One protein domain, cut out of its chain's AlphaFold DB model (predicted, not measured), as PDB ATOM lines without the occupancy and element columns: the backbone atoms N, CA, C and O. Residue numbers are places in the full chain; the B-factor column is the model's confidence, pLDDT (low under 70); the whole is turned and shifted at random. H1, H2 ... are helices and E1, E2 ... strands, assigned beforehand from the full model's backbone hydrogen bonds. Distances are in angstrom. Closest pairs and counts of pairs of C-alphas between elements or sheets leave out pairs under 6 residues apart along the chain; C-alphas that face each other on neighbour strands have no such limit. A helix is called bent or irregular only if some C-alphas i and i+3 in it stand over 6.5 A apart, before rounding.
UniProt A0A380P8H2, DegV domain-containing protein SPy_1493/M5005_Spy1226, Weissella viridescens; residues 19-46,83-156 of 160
ATOM      1  N   GLY A  19     296.078 360.431 364.247       51.16
ATOM      2  CA  GLY A  19     295.911 361.135 365.518       51.16
ATOM      3  C   GLY A  19     295.626 360.149 366.652       51.16
ATOM      4  O   GLY A  19     294.855 359.202 366.478       51.16
ATOM      5  N   SER A  20     296.269 360.341 367.804       66.31
ATOM      6  CA  SER A  20     296.032 359.496 368.971       66.31
ATOM      7  C   SER A  20     294.566 359.623 369.394       66.31
ATOM      8  O   SER A  20     294.067 360.716 369.681       66.31
ATOM      9  N   GLY A  21     293.846 358.499 369.365       84.12
ATOM     10  CA  GLY A  21     292.441 358.452 369.757       84.12
ATOM     11  C   GLY A  21     292.290 358.762 371.245       84.12
ATOM     12  O   GLY A  21     292.922 358.123 372.086       84.12
ATOM     13  N   LYS A  22     291.451 359.739 371.589       95.31
ATOM     14  CA  LYS A  22     291.162 360.093 372.983       95.31
ATOM     15  C   LYS A  22     289.957 359.313 373.472       95.31
ATOM     16  O   LYS A  22     288.930 359.260 372.798       95.31
ATOM     17  N   ILE A  23     290.082 358.721 374.654       97.88
ATOM     18  CA  ILE A  23     289.017 357.911 375.238       97.88
ATOM     19  C   ILE A  23     288.236 358.733 376.249       97.88
ATOM     20  O   ILE A  23     288.811 359.370 377.135       97.88
ATOM     21  N   VAL A  24     286.918 358.690 376.109       98.69
ATOM     22  CA  VAL A  24     285.959 359.241 377.058       98.69
ATOM     23  C   VAL A  24     285.090 358.099 377.573       98.69
ATOM     24  O   VAL A  24     284.696 357.216 376.816       98.69
ATOM     25  N   THR A  25     284.802 358.106 378.865       98.69
ATOM     26  CA  THR A  25     283.823 357.216 379.497       98.69
ATOM     27  C   THR A  25     283.093 357.976 380.596       98.69
ATOM     28  O   THR A  25     283.293 359.185 380.737       98.69
ATOM     29  N   ASP A  26     282.227 357.321 381.354       98.62
ATOM     30  CA  ASP A  26     281.548 357.929 382.493       98.62
ATOM     31  C   ASP A  26     281.945 357.284 383.827       98.62
ATOM     32  O   ASP A  26     282.683 356.298 383.875       98.62
ATOM     33  N   SER A  27     281.550 357.904 384.944       98.00
ATOM     34  CA  SER A  27     282.024 357.496 386.274       98.00
ATOM     35  C   SER A  27     281.594 356.087 386.683       98.00
ATOM     36  O   SER A  27     282.202 355.496 387.581       98.00
ATOM     37  N   THR A  28     280.612 355.502 385.991       97.62
ATOM     38  CA  THR A  28     280.137 354.154 386.300       97.62
ATOM     39  C   THR A  28     281.071 353.053 385.802       97.62
ATOM     40  O   THR A  28     280.993 351.940 386.312       97.62
ATOM     41  N   ALA A  29     282.040 353.361 384.934       97.69
ATOM     42  CA  ALA A  29     283.037 352.413 384.428       97.69
ATOM     43  C   ALA A  29     284.044 351.907 385.490       97.69
ATOM     44  O   ALA A  29     284.842 351.001 385.233       97.69
ATOM     45  N   LEU A  30     284.054 352.516 386.685       95.50
ATOM     46  CA  LEU A  30     284.987 352.243 387.787       95.50
ATOM     47  C   LEU A  30     286.467 352.191 387.359       95.50
ATOM     48  O   LEU A  30     287.222 351.322 387.807       95.50
ATOM     49  N   ILE A  31     286.894 353.120 386.504       96.50
ATOM     50  CA  ILE A  31     288.313 353.318 386.185       96.50
ATOM     51  C   ILE A  31     289.006 353.963 387.390       96.50
ATOM     52  O   ILE A  31     288.509 354.940 387.952       96.50
ATOM     53  N   SER A  32     290.138 353.407 387.822       95.44
ATOM     54  CA  SER A  32     290.896 353.975 388.937       95.44
ATOM     55  C   SER A  32     291.606 355.276 388.528       95.44
ATOM     56  O   SER A  32     291.924 355.458 387.351       95.44
ATOM     57  N   PRO A  33     291.933 356.176 389.473       94.88
ATOM     58  CA  PRO A  33     292.729 357.366 389.166       94.88
ATOM     59  C   PRO A  33     294.085 357.045 388.513       94.88
ATOM     60  O   PRO A  33     294.509 357.751 387.604       94.88
ATOM     61  N   GLU A  34     294.731 355.947 388.923       97.50
ATOM     62  CA  GLU A  34     295.984 355.471 388.321       97.50
ATOM     63  C   GLU A  34     295.779 355.037 386.861       97.50
ATOM     64  O   GLU A  34     296.589 355.353 385.993       97.50
ATOM     65  N   GLU A  35     294.683 354.331 386.567       96.75
ATOM     66  CA  GLU A  35     294.331 353.943 385.200       96.75
ATOM     67  C   GLU A  35     293.992 355.170 384.335       96.75
ATOM     68  O   GLU A  35     294.433 355.241 383.187       96.75
ATOM     69  N   VAL A  36     293.262 356.149 384.887       96.81
ATOM     70  CA  VAL A  36     292.969 357.434 384.230       96.81
ATOM     71  C   VAL A  36     294.260 358.150 383.844       96.81
ATOM     72  O   VAL A  36     294.426 358.515 382.681       96.81
ATOM     73  N   GLU A  37     295.186 358.317 384.790       95.62
ATOM     74  CA  GLU A  37     296.461 359.003 384.559       95.62
ATOM     75  C   GLU A  37     297.324 358.251 383.541       95.62
ATOM     76  O   GLU A  37     297.818 358.837 382.577       95.62
ATOM     77  N   LYS A  38     297.455 356.931 383.709       94.38
ATOM     78  CA  LYS A  38     298.283 356.083 382.848       94.38
ATOM     79  C   LYS A  38     297.812 356.063 381.396       94.38
ATOM     80  O   LYS A  38     298.642 355.993 380.485       94.38
ATOM     81  N   TYR A  39     296.500 356.052 381.176       94.62
ATOM     82  CA  TYR A  39     295.921 355.882 379.843       94.62
ATOM     83  C   TYR A  39     295.331 357.161 379.242       94.62
ATOM     84  O   TYR A  39     294.919 357.143 378.085       94.62
ATOM     85  N   GLY A  40     295.314 358.270 379.985       95.25
ATOM     86  CA  GLY A  40     294.761 359.542 379.518       95.25
ATOM     87  C   GLY A  40     293.249 359.495 379.269       95.25
ATOM     88  O   GLY A  40     292.749 360.200 378.392       95.25
ATOM     89  N   ILE A  41     292.519 358.649 380.003       97.62
ATOM     90  CA  ILE A  41     291.067 358.477 379.845       97.62
ATOM     91  C   ILE A  41     290.346 359.661 380.496       97.62
ATOM     92  O   ILE A  41     290.581 359.981 381.656       97.62
ATOM     93  N   THR A  42     289.423 360.301 379.780       98.44
ATOM     94  CA  THR A  42     288.535 361.311 380.370       98.44
ATOM     95  C   THR A  42     287.283 360.638 380.928       98.44
ATOM     96  O   THR A  42     286.557 359.980 380.191       98.44
ATOM     97  N   VAL A  43     287.002 360.832 382.216       98.56
ATOM     98  CA  VAL A  43     285.805 360.298 382.881       98.56
ATOM     99  C   VAL A  43     284.801 361.428 383.104       98.56
ATOM    100  O   VAL A  43     285.135 362.441 383.717       98.56
ATOM    101  N   ILE A  44     283.578 361.263 382.601       98.56
ATOM    102  CA  ILE A  44     282.474 362.211 382.781       98.56
ATOM    103  C   ILE A  44     281.659 361.809 384.019       98.56
ATOM    104  O   ILE A  44     281.083 360.719 384.036       98.56
ATOM    105  N   PRO A  45     281.586 362.654 385.060       97.81
ATOM    106  CA  PRO A  45     280.914 362.283 386.296       97.81
ATOM    107  C   PRO A  45     279.393 362.280 386.135       97.81
ATOM    108  O   PRO A  45     278.798 363.266 385.685       97.81
ATOM    109  N   LEU A  46     278.751 361.193 386.571       97.81
ATOM    110  CA  LEU A  46     277.323 361.210 386.884       97.81
ATOM    111  C   LEU A  46     277.091 361.983 388.186       97.81
ATOM    112  O   LEU A  46     278.024 362.322 388.919       97.81
ATOM    113  N   PRO A  83     274.640 366.209 382.314       95.50
ATOM    114  CA  PRO A  83     274.054 367.133 381.355       95.50
ATOM    115  C   PRO A  83     274.795 367.103 380.013       95.50
ATOM    116  O   PRO A  83     276.021 367.008 379.967       95.50
ATOM    117  N   LEU A  84     274.051 367.306 378.925       95.25
ATOM    118  CA  LEU A  84     274.567 367.419 377.554       95.25
ATOM    119  C   LEU A  84     275.767 368.379 377.421       95.25
ATOM    120  O   LEU A  84     276.727 368.098 376.701       95.25
ATOM    121  N   GLY A  85     275.723 369.511 378.131       97.19
ATOM    122  CA  GLY A  85     276.781 370.524 378.105       97.19
ATOM    123  C   GLY A  85     278.131 370.001 378.599       97.19
ATOM    124  O   GLY A  85     279.156 370.353 378.029       97.19
ATOM    125  N   VAL A  86     278.140 369.082 379.572       98.00
ATOM    126  CA  VAL A  86     279.380 368.507 380.122       98.00
ATOM    127  C   VAL A  86     280.108 367.672 379.067       98.00
ATOM    128  O   VAL A  86     281.325 367.776 378.917       98.00
ATOM    129  N   PHE A  87     279.366 366.880 378.288       98.62
ATOM    130  CA  PHE A  87     279.926 366.143 377.155       98.62
ATOM    131  C   PHE A  87     280.420 367.079 376.052       98.62
ATOM    132  O   PHE A  87     281.523 366.895 375.547       98.62
ATOM    133  N   THR A  88     279.633 368.104 375.720       98.31
ATOM    134  CA  THR A  88     279.975 369.089 374.680       98.31
ATOM    135  C   THR A  88     281.308 369.770 374.998       98.31
ATOM    136  O   THR A  88     282.232 369.734 374.187       98.31
ATOM    137  N   GLU A  89     281.459 370.293 376.217       98.38
ATOM    138  CA  GLU A  89     282.694 370.936 376.682       98.38
ATOM    139  C   GLU A  89     283.889 369.972 376.679       98.38
ATOM    140  O   GLU A  89     285.003 370.343 376.293       98.38
ATOM    141  N   ALA A  90     283.675 368.719 377.096       98.38
ATOM    142  CA  ALA A  90     284.714 367.699 377.071       98.38
ATOM    143  C   ALA A  90     285.172 367.398 375.640       98.38
ATOM    144  O   ALA A  90     286.377 367.394 375.383       98.38
ATOM    145  N   TYR A  91     284.242 367.194 374.707       98.50
ATOM    146  CA  TYR A  91     284.566 366.889 373.317       98.50
ATOM    147  C   TYR A  91     285.260 368.054 372.616       98.50
ATOM    148  O   TYR A  91     286.304 367.845 372.001       98.50
ATOM    149  N   GLU A  92     284.768 369.284 372.771       97.88
ATOM    150  CA  GLU A  92     285.420 370.473 372.209       97.88
ATOM    151  C   GLU A  92     286.843 370.641 372.735       97.88
ATOM    152  O   GLU A  92     287.762 370.924 371.969       97.88
ATOM    153  N   ARG A  93     287.052 370.444 374.044       97.69
ATOM    154  CA  ARG A  93     288.378 370.521 374.663       97.69
ATOM    155  C   ARG A  93     289.313 369.438 374.134       97.69
ATOM    156  O   ARG A  93     290.476 369.736 373.865       97.69
ATOM    157  N   LEU A  94     288.835 368.201 374.040       96.19
ATOM    158  CA  LEU A  94     289.638 367.059 373.609       96.19
ATOM    159  C   LEU A  94     289.960 367.119 372.113       96.19
ATOM    160  O   LEU A  94     291.033 366.671 371.734       96.19
ATOM    161  N   ALA A  95     289.105 367.716 371.289       95.31
ATOM    162  CA  ALA A  95     289.307 367.809 369.846       95.31
ATOM    163  C   ALA A  95     290.142 369.023 369.393       95.31
ATOM    164  O   ALA A  95     290.351 369.200 368.195       95.31
ATOM    165  N   LYS A  96     290.633 369.877 370.310       94.75
ATOM    166  CA  LYS A  96     291.382 371.108 369.957       94.75
ATOM    167  C   LYS A  96     292.632 370.868 369.108       94.75
ATOM    168  O   LYS A  96     293.044 371.764 368.379       94.75
ATOM    169  N   ASP A  97     293.239 369.696 369.225       91.31
ATOM    170  CA  ASP A  97     294.409 369.255 368.460       91.31
ATOM    171  C   ASP A  97     294.044 368.369 367.256       91.31
ATOM    172  O   ASP A  97     294.929 367.828 366.601       91.31
ATOM    173  N   GLY A  98     292.752 368.235 366.941       89.75
ATOM    174  CA  GLY A  98     292.263 367.403 365.844       89.75
ATOM    175  C   GLY A  98     292.194 365.909 366.168       89.75
ATOM    176  O   GLY A  98     291.947 365.122 365.256       89.75
ATOM    177  N   SER A  99     292.394 365.503 367.427       90.12
ATOM    178  CA  SER A  99     292.235 364.106 367.842       90.12
ATOM    179  C   SER A  99     290.816 363.583 367.607       90.12
ATOM    180  O   SER A  99     289.825 364.251 367.908       90.12
ATOM    181  N   GLU A 100     290.728 362.334 367.150       92.62
ATOM    182  CA  GLU A 100     289.485 361.561 367.155       92.62
ATOM    183  C   GLU A 100     289.112 361.178 368.599       92.62
ATOM    184  O   GLU A 100     289.987 360.941 369.438       92.62
ATOM    185  N   ILE A 101     287.813 361.088 368.897       96.62
ATOM    186  CA  ILE A 101     287.307 360.743 370.232       96.62
ATOM    187  C   ILE A 101     286.471 359.468 370.153       96.62
ATOM    188  O   ILE A 101     285.551 359.371 369.341       96.62
ATOM    189  N   ILE A 102     286.755 358.511 371.035       97.44
ATOM    190  CA  ILE A 102     285.918 357.332 371.273       97.44
ATOM    191  C   ILE A 102     285.292 357.466 372.659       97.44
ATOM    192  O   ILE A 102     286.004 357.512 373.661       97.44
ATOM    193  N   SER A 103     283.965 357.542 372.711       98.44
ATOM    194  CA  SER A 103     283.190 357.766 373.932       98.44
ATOM    195  C   SER A 103     282.378 356.516 374.269       98.44
ATOM    196  O   SER A 103     281.415 356.220 373.568       98.44
ATOM    197  N   ILE A 104     282.777 355.757 375.288       98.62
ATOM    198  CA  ILE A 104     282.164 354.472 375.672       98.62
ATOM    199  C   ILE A 104     281.411 354.662 376.983       98.62
ATOM    200  O   ILE A 104     282.014 355.099 377.959       98.62
ATOM    201  N   HIS A 105     280.123 354.327 376.998       98.75
ATOM    202  CA  HIS A 105     279.241 354.629 378.125       98.75
ATOM    203  C   HIS A 105     278.448 353.428 378.606       98.75
ATOM    204  O   HIS A 105     278.237 352.461 377.857       98.75
ATOM    205  N   LEU A 106     277.957 353.523 379.842       98.56
ATOM    206  CA  LEU A 106     277.031 352.541 380.384       98.56
ATOM    207  C   LEU A 106     275.811 352.363 379.486       98.56
ATOM    208  O   LEU A 106     275.380 353.272 378.768       98.56
ATOM    209  N   THR A 107     275.228 351.176 379.586       98.12
ATOM    210  CA  THR A 107     274.151 350.775 378.698       98.12
ATOM    211  C   THR A 107     272.944 351.702 378.727       98.12
ATOM    212  O   THR A 107     272.445 352.084 379.796       98.12
ATOM    213  N   LYS A 108     272.385 351.974 377.539       97.44
ATOM    214  CA  LYS A 108     271.112 352.699 377.403       97.44
ATOM    215  C   LYS A 108     269.952 352.022 378.132       97.44
ATOM    216  O   LYS A 108     268.939 352.654 378.411       97.44
ATOM    217  N   GLY A 109     270.080 350.725 378.438       96.88
ATOM    218  CA  GLY A 109     269.094 349.985 379.224       96.88
ATOM    219  C   GLY A 109     268.967 350.471 380.673       96.88
ATOM    220  O   GLY A 109     267.952 350.189 381.306       96.88
ATOM    221  N   LEU A 110     269.967 351.193 381.193       96.50
ATOM    222  CA  LEU A 110     270.011 351.676 382.577       96.50
ATOM    223  C   LEU A 110     270.030 353.205 382.693       96.50
ATOM    224  O   LEU A 110     269.573 353.734 383.705       96.50
ATOM    225  N   SER A 111     270.556 353.921 381.695       96.75
ATOM    226  CA  SER A 111     270.711 355.378 381.745       96.75
ATOM    227  C   SER A 111     270.668 356.018 380.358       96.75
ATOM    228  O   SER A 111     271.152 355.441 379.391       96.75
ATOM    229  N   GLY A 112     270.195 357.265 380.264       97.69
ATOM    230  CA  GLY A 112     270.283 358.081 379.046       97.69
ATOM    231  C   GLY A 112     271.648 358.753 378.834       97.69
ATOM    232  O   GLY A 112     271.759 359.668 378.018       97.69
ATOM    233  N   THR A 113     272.691 358.353 379.571       98.38
ATOM    234  CA  THR A 113     274.052 358.909 379.442       98.38
ATOM    235  C   THR A 113     274.605 358.752 378.027       98.38
ATOM    236  O   THR A 113     275.106 359.727 377.470       98.38
ATOM    237  N   VAL A 114     274.483 357.566 377.416       98.50
ATOM    238  CA  VAL A 114     274.969 357.341 376.044       98.50
ATOM    239  C   VAL A 114     274.204 358.187 375.020       98.50
ATOM    240  O   VAL A 114     274.809 358.719 374.092       98.50
ATOM    241  N   ASP A 115     272.906 358.410 375.233       98.31
ATOM    242  CA  ASP A 115     272.094 359.279 374.376       98.31
ATOM    243  C   ASP A 115     272.506 360.754 374.521       98.31
ATOM    244  O   ASP A 115     272.555 361.487 373.533       98.31
ATOM    245  N   ALA A 116     272.838 361.203 375.739       98.38
ATOM    246  CA  ALA A 116     273.374 362.545 375.970       98.38
ATOM    247  C   ALA A 116     274.745 362.727 375.302       98.38
ATOM    248  O   ALA A 116     274.977 363.742 374.649       98.38
ATOM    249  N   ALA A 117     275.627 361.731 375.400       98.56
ATOM    250  CA  ALA A 117     276.906 361.711 374.700       98.56
ATOM    251  C   ALA A 117     276.721 361.780 373.170       98.56
ATOM    252  O   ALA A 117     277.360 362.591 372.502       98.56
ATOM    253  N   GLN A 118     275.794 360.996 372.605       98.50
ATOM    254  CA  GLN A 118     275.467 361.027 371.173       98.50
ATOM    255  C   GLN A 118     274.941 362.391 370.724       98.50
ATOM    256  O   GLN A 118     275.374 362.911 369.697       98.50
ATOM    257  N   GLN A 119     274.037 362.997 371.493       98.44
ATOM    258  CA  GLN A 119     273.537 364.338 371.197       98.44
ATOM    259  C   GLN A 119     274.663 365.376 371.248       98.44
ATOM    260  O   GLN A 119     274.746 366.220 370.362       98.44
ATOM    261  N   ALA A 120     275.565 365.299 372.233       98.44
ATOM    262  CA  ALA A 120     276.699 366.216 372.334       98.44
ATOM    263  C   ALA A 120     277.653 366.060 371.145       98.44
ATOM    264  O   ALA A 120     278.098 367.058 370.585       98.44
ATOM    265  N   ALA A 121     277.905 364.825 370.705       98.12
ATOM    266  CA  ALA A 121     278.713 364.536 369.523       98.12
ATOM    267  C   ALA A 121     278.151 365.185 368.242       98.12
ATOM    268  O   ALA A 121     278.923 365.597 367.384       98.12
ATOM    269  N   MET A 122     276.824 365.329 368.120       97.75
ATOM    270  CA  MET A 122     276.189 366.010 366.979       97.75
ATOM    271  C   MET A 122     276.310 367.540 367.026       97.75
ATOM    272  O   MET A 122     276.132 368.197 366.000       97.75
ATOM    273  N   LEU A 123     276.560 368.118 368.203       97.06
ATOM    274  CA  LEU A 123     276.631 369.568 368.402       97.06
ATOM    275  C   LEU A 123     278.045 370.130 368.241       97.06
ATOM    276  O   LEU A 123     278.200 371.333 368.036       97.06
ATOM    277  N   VAL A 124     279.065 369.278 368.325       97.00
ATOM    278  CA  VAL A 124     280.470 369.679 368.230       97.00
ATOM    279  C   VAL A 124     281.018 369.448 366.826       97.00
ATOM    280  O   VAL A 124     280.694 368.469 366.159       97.00
ATOM    281  N   ASN A 125     281.916 370.324 366.380       95.62
ATOM    282  CA  ASN A 125     282.684 370.109 365.152       95.62
ATOM    283  C   ASN A 125     283.931 369.258 365.451       95.62
ATOM    284  O   ASN A 125     285.059 369.748 365.370       95.62
ATOM    285  N   ALA A 126     283.718 368.013 365.873       94.12
ATOM    286  CA  ALA A 126     284.766 367.071 366.257       94.12
ATOM    287  C   ALA A 126     284.436 365.652 365.783       94.12
ATOM    288  O   ALA A 126     283.270 365.289 365.636       94.12
ATOM    289  N   ASP A 127     285.465 364.828 365.578       95.19
ATOM    290  CA  ASP A 127     285.282 363.450 365.129       95.19
ATOM    291  C   ASP A 127     285.043 362.489 366.308       95.19
ATOM    292  O   ASP A 127     285.946 361.776 366.760       95.19
ATOM    293  N   VAL A 128     283.811 362.491 366.823       96.88
ATOM    294  CA  VAL A 128     283.392 361.710 367.996       96.88
ATOM    295  C   VAL A 128     282.612 360.463 367.578       96.88
ATOM    296  O   VAL A 128     281.609 360.537 366.872       96.88
ATOM    297  N   THR A 129     283.033 359.298 368.063       97.19
ATOM    298  CA  THR A 129     282.286 358.043 367.946       97.19
ATOM    299  C   THR A 129     281.819 357.610 369.327       97.19
ATOM    300  O   THR A 129     282.636 357.334 370.202       97.19
ATOM    301  N   VAL A 130     280.502 357.551 369.517       98.38
ATOM    302  CA  VAL A 130     279.879 357.175 370.791       98.38
ATOM    303  C   VAL A 130     279.397 355.729 370.732       98.38
ATOM    304  O   VAL A 130     278.730 355.339 369.773       98.38
ATOM    305  N   LEU A 131     279.725 354.946 371.756       98.12
ATOM    306  CA  LEU A 131     279.417 353.526 371.875       98.12
ATOM    307  C   LEU A 131     278.614 353.263 373.151       98.12
ATOM    308  O   LEU A 131     279.005 353.674 374.244       98.12
ATOM    309  N   ASP A 132     277.505 352.545 372.989       98.31
ATOM    310  CA  ASP A 132     276.846 351.840 374.087       98.31
ATOM    311  C   ASP A 132     277.697 350.607 374.412       98.31
ATOM    312  O   ASP A 132     277.996 349.818 373.512       98.31
ATOM    313  N   SER A 133     278.140 350.474 375.661       98.25
ATOM    314  CA  SER A 133     278.970 349.339 376.072       98.25
ATOM    315  C   SER A 133     278.187 348.034 376.222       98.25
ATOM    316  O   SER A 133     278.818 346.984 376.317       98.25
ATOM    317  N   ASP A 134     276.851 348.089 376.289       98.12
ATOM    318  CA  ASP A 134     275.953 347.019 376.748       98.12
ATOM    319  C   ASP A 134     276.206 346.551 378.201       98.12
ATOM    320  O   ASP A 134     275.596 345.587 378.670       98.12
ATOM    321  N   PHE A 135     277.066 347.250 378.952       98.38
ATOM    322  CA  PHE A 135     277.409 346.938 380.339       98.38
ATOM    323  C   PHE A 135     277.419 348.198 381.222       98.38
ATOM    324  O   PHE A 135     276.941 349.264 380.846       98.38
ATOM    325  N   ILE A 136     277.894 348.025 382.451       97.88
ATOM    326  CA  ILE A 136     278.210 349.050 383.447       97.88
ATOM    327  C   ILE A 136     279.386 348.500 384.271       97.88
ATOM    328  O   ILE A 136     279.777 347.335 384.095       97.88
ATOM    329  N   ASP A 137     279.925 349.282 385.201       97.12
ATOM    330  CA  ASP A 137     280.957 348.842 386.140       97.12
ATOM    331  C   ASP A 137     282.252 348.458 385.396       97.12
ATOM    332  O   ASP A 137     282.536 348.926 384.290       97.12
ATOM    333  N   ARG A 138     283.071 347.574 385.965       97.44
ATOM    334  CA  ARG A 138     284.344 347.153 385.374       97.44
ATOM    335  C   ARG A 138     284.202 346.501 384.007       97.44
ATOM    336  O   ARG A 138     285.182 346.491 383.271       97.44
ATOM    337  N   ALA A 139     283.033 345.979 383.640       98.38
ATOM    338  CA  ALA A 139     282.814 345.439 382.301       98.38
ATOM    339  C   ALA A 139     282.833 346.545 381.229       98.38
ATOM    340  O   ALA A 139     283.489 346.372 380.202       98.38
ATOM    341  N   GLU A 140     282.203 347.692 381.495       98.50
ATOM    342  CA  GLU A 140     282.368 348.907 380.687       98.50
ATOM    343  C   GLU A 140     283.822 349.395 380.750       98.50
ATOM    344  O   GLU A 140     284.457 349.635 379.720       98.50
ATOM    345  N   GLY A 141     284.391 349.450 381.959       98.31
ATOM    346  CA  GLY A 141     285.761 349.908 382.163       98.31
ATOM    347  C   GLY A 141     286.805 349.110 381.379       98.31
ATOM    348  O   GLY A 141     287.736 349.687 380.818       98.31
ATOM    349  N   PHE A 142     286.647 347.790 381.253       98.44
ATOM    350  CA  PHE A 142     287.540 346.960 380.441       98.44
ATOM    351  C   PHE A 142     287.504 347.332 378.956       98.44
ATOM    352  O   PHE A 142     288.549 347.283 378.304       98.44
ATOM    353  N   GLN A 143     286.350 347.743 378.425       98.31
ATOM    354  CA  GLN A 143     286.251 348.223 377.047       98.31
ATOM    355  C   GLN A 143     286.978 349.562 376.878       98.31
ATOM    356  O   GLN A 143     287.772 349.709 375.948       98.31
ATOM    357  N   ALA A 144     286.775 350.505 377.806       98.00
ATOM    358  CA  ALA A 144     287.459 351.800 377.792       98.00
ATOM    359  C   ALA A 144     288.987 351.652 377.907       98.00
ATOM    360  O   ALA A 144     289.735 352.272 377.150       98.00
ATOM    361  N   LEU A 145     289.463 350.774 378.795       97.81
ATOM    362  CA  LEU A 145     290.891 350.488 378.965       97.81
ATOM    363  C   LEU A 145     291.500 349.838 377.724       97.81
ATOM    364  O   LEU A 145     292.583 350.236 377.298       97.81
ATOM    365  N   ALA A 146     290.813 348.862 377.125       96.44
ATOM    366  CA  ALA A 146     291.277 348.226 375.897       96.44
ATOM    367  C   ALA A 146     291.360 349.235 374.742       96.44
ATOM    368  O   ALA A 146     292.361 349.268 374.026       96.44
ATOM    369  N   ALA A 147     290.353 350.101 374.592       94.81
ATOM    370  CA  ALA A 147     290.370 351.170 373.598       94.81
ATOM    371  C   ALA A 147     291.541 352.141 373.826       94.81
ATOM    372  O   ALA A 147     292.245 352.481 372.877       94.81
ATOM    373  N   ALA A 148     291.806 352.525 375.078       94.38
ATOM    374  CA  ALA A 148     292.896 353.443 375.410       94.38
ATOM    375  C   ALA A 148     294.277 352.828 375.149       94.38
ATOM    376  O   ALA A 148     295.158 353.477 374.589       94.38
ATOM    377  N   GLN A 149     294.459 351.549 375.486       92.56
ATOM    378  CA  GLN A 149     295.682 350.805 375.178       92.56
ATOM    379  C   GLN A 149     295.929 350.713 373.671       92.56
ATOM    380  O   GLN A 149     297.054 350.917 373.218       92.56
ATOM    381  N   LEU A 150     294.886 350.439 372.884       90.81
ATOM    382  CA  LEU A 150     294.991 350.394 371.426       90.81
ATOM    383  C   LEU A 150     295.352 351.771 370.852       90.81
ATOM    384  O   LEU A 150     296.264 351.857 370.026       90.81
ATOM    385  N   ALA A 151     294.719 352.840 371.337       88.31
ATOM    386  CA  ALA A 151     295.018 354.205 370.911       88.31
ATOM    387  C   ALA A 151     296.484 354.599 371.178       88.31
ATOM    388  O   ALA A 151     297.121 355.193 370.311       88.31
ATOM    389  N   GLN A 152     297.063 354.187 372.314       84.12
ATOM    390  CA  GLN A 152     298.490 354.401 372.611       84.12
ATOM    391  C   GLN A 152     299.437 353.670 371.650       84.12
ATOM    392  O   GLN A 152     300.589 354.067 371.494       84.12
ATOM    393  N   THR A 153     298.979 352.599 370.999       83.12
ATOM    394  CA  THR A 153     299.773 351.876 369.990       83.12
ATOM    395  C   THR A 153     299.599 352.422 368.568       83.12
ATOM    396  O   THR A 153     300.120 351.832 367.623       83.12
ATOM    397  N   GLY A 154     298.884 353.542 368.403       75.31
ATOM    398  CA  GLY A 154     298.612 354.164 367.104       75.31
ATOM    399  C   GLY A 154     297.464 353.512 366.328       75.31
ATOM    400  O   GLY A 154     297.315 353.751 365.129       75.31
ATOM    401  N   ALA A 155     296.653 352.669 366.977       75.25
ATOM    402  CA  ALA A 155     295.441 352.152 366.358       75.25
ATOM    403  C   ALA A 155     294.413 353.285 366.207       75.25
ATOM    404  O   ALA A 155     294.113 353.992 367.168       75.25
ATOM    405  N   SER A 156     293.856 353.428 365.006       72.38
ATOM    406  CA  SER A 156     292.770 354.366 364.711       72.38
ATOM    407  C   SER A 156     291.439 353.640 364.580       72.38
ATOM    408  O   SER A 156     291.378 352.421 364.362       72.38
TER     409      SER A 156
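This is residues 19 to 46 and 83 to 156 of the 160 residues of the protein "DegV domain-containing protein SPy_1493/M5005_Spy1226" of Weissella viridescens (UniProt A0A380P8H2). A small sheet of four parallel strands lies between helices: H2 and H3 cover one face, H4 covers the other, and H1 packs beside residues 145 to 152 of H4, grazing the sheet. The printed part has 102 residues, with four named helices and four named strands in the order E1 H1 E2 H2 E3 H3 E4 H4; the sheet's order is E2 E1 E3 E4, and the class is mixed. It is compact, with a radius of gyration of the C-alphas of 12.2 A and spans of 33 by 29 by 20 A.

E1, residues 22 to 26, has two parallel neighbours: E2, residues 42 to 44, with N 42 and O 23 within hydrogen-bond range at 2.9 A, and E3, residues 101 to 105, with N 24 and O 102 at 2.9 A. E4, residues 128 to 132, is parallel to E3, with N 129 and O 101 at 2.8 A. H1, residues 33 to 39, only grazes the sheet. H2, residues 84 to 97, is over E1 and E3 at a height of 9.3 A over the sheet. H3, residues 113 to 123, is on the same face, over E3 and E4 at 8.7 A. H2 and H3 touch at a steep tilt of 55 degrees, closest at the C-alphas of Thr 88 and Ala 120, 4.9 A apart. H4, residues 137 to 152, is over E1 and E3 on the opposite face at 8.8 A, giving three layers, helices on both faces of a sheet. H4 touches H1 with residues 145 to 152 alone, closest at the C-alphas of Ala 148 and Tyr 39, 5.9 A apart. E1, H1, E2 and E3, H3, E4 are strand-helix-strand units, parallel neighbour strands with a helix between, with right-handed crossovers. Every O i to N i+4 pair is within hydrogen-bond range in H1 and H3, 9 of 10 in H2 and 11 of 12 in H4.

E1 begins at C-alpha 22 (291.162, 360.093, 372.983) and is 13.7 A long; H4, 22.8 A, ends at C-alpha 152 (298.490, 354.401, 372.611). H2, 21.9 A, is irregular, with C-alphas 94 and 97 7.4 A apart; H3 is 15.6 A long.

Residues 47 to 82 are not printed, and C-alphas 46 and 83 are 8.7 A apart across the cut. Of the links that are printed whole, none is long. Residues 19 to 20 are under pLDDT 70.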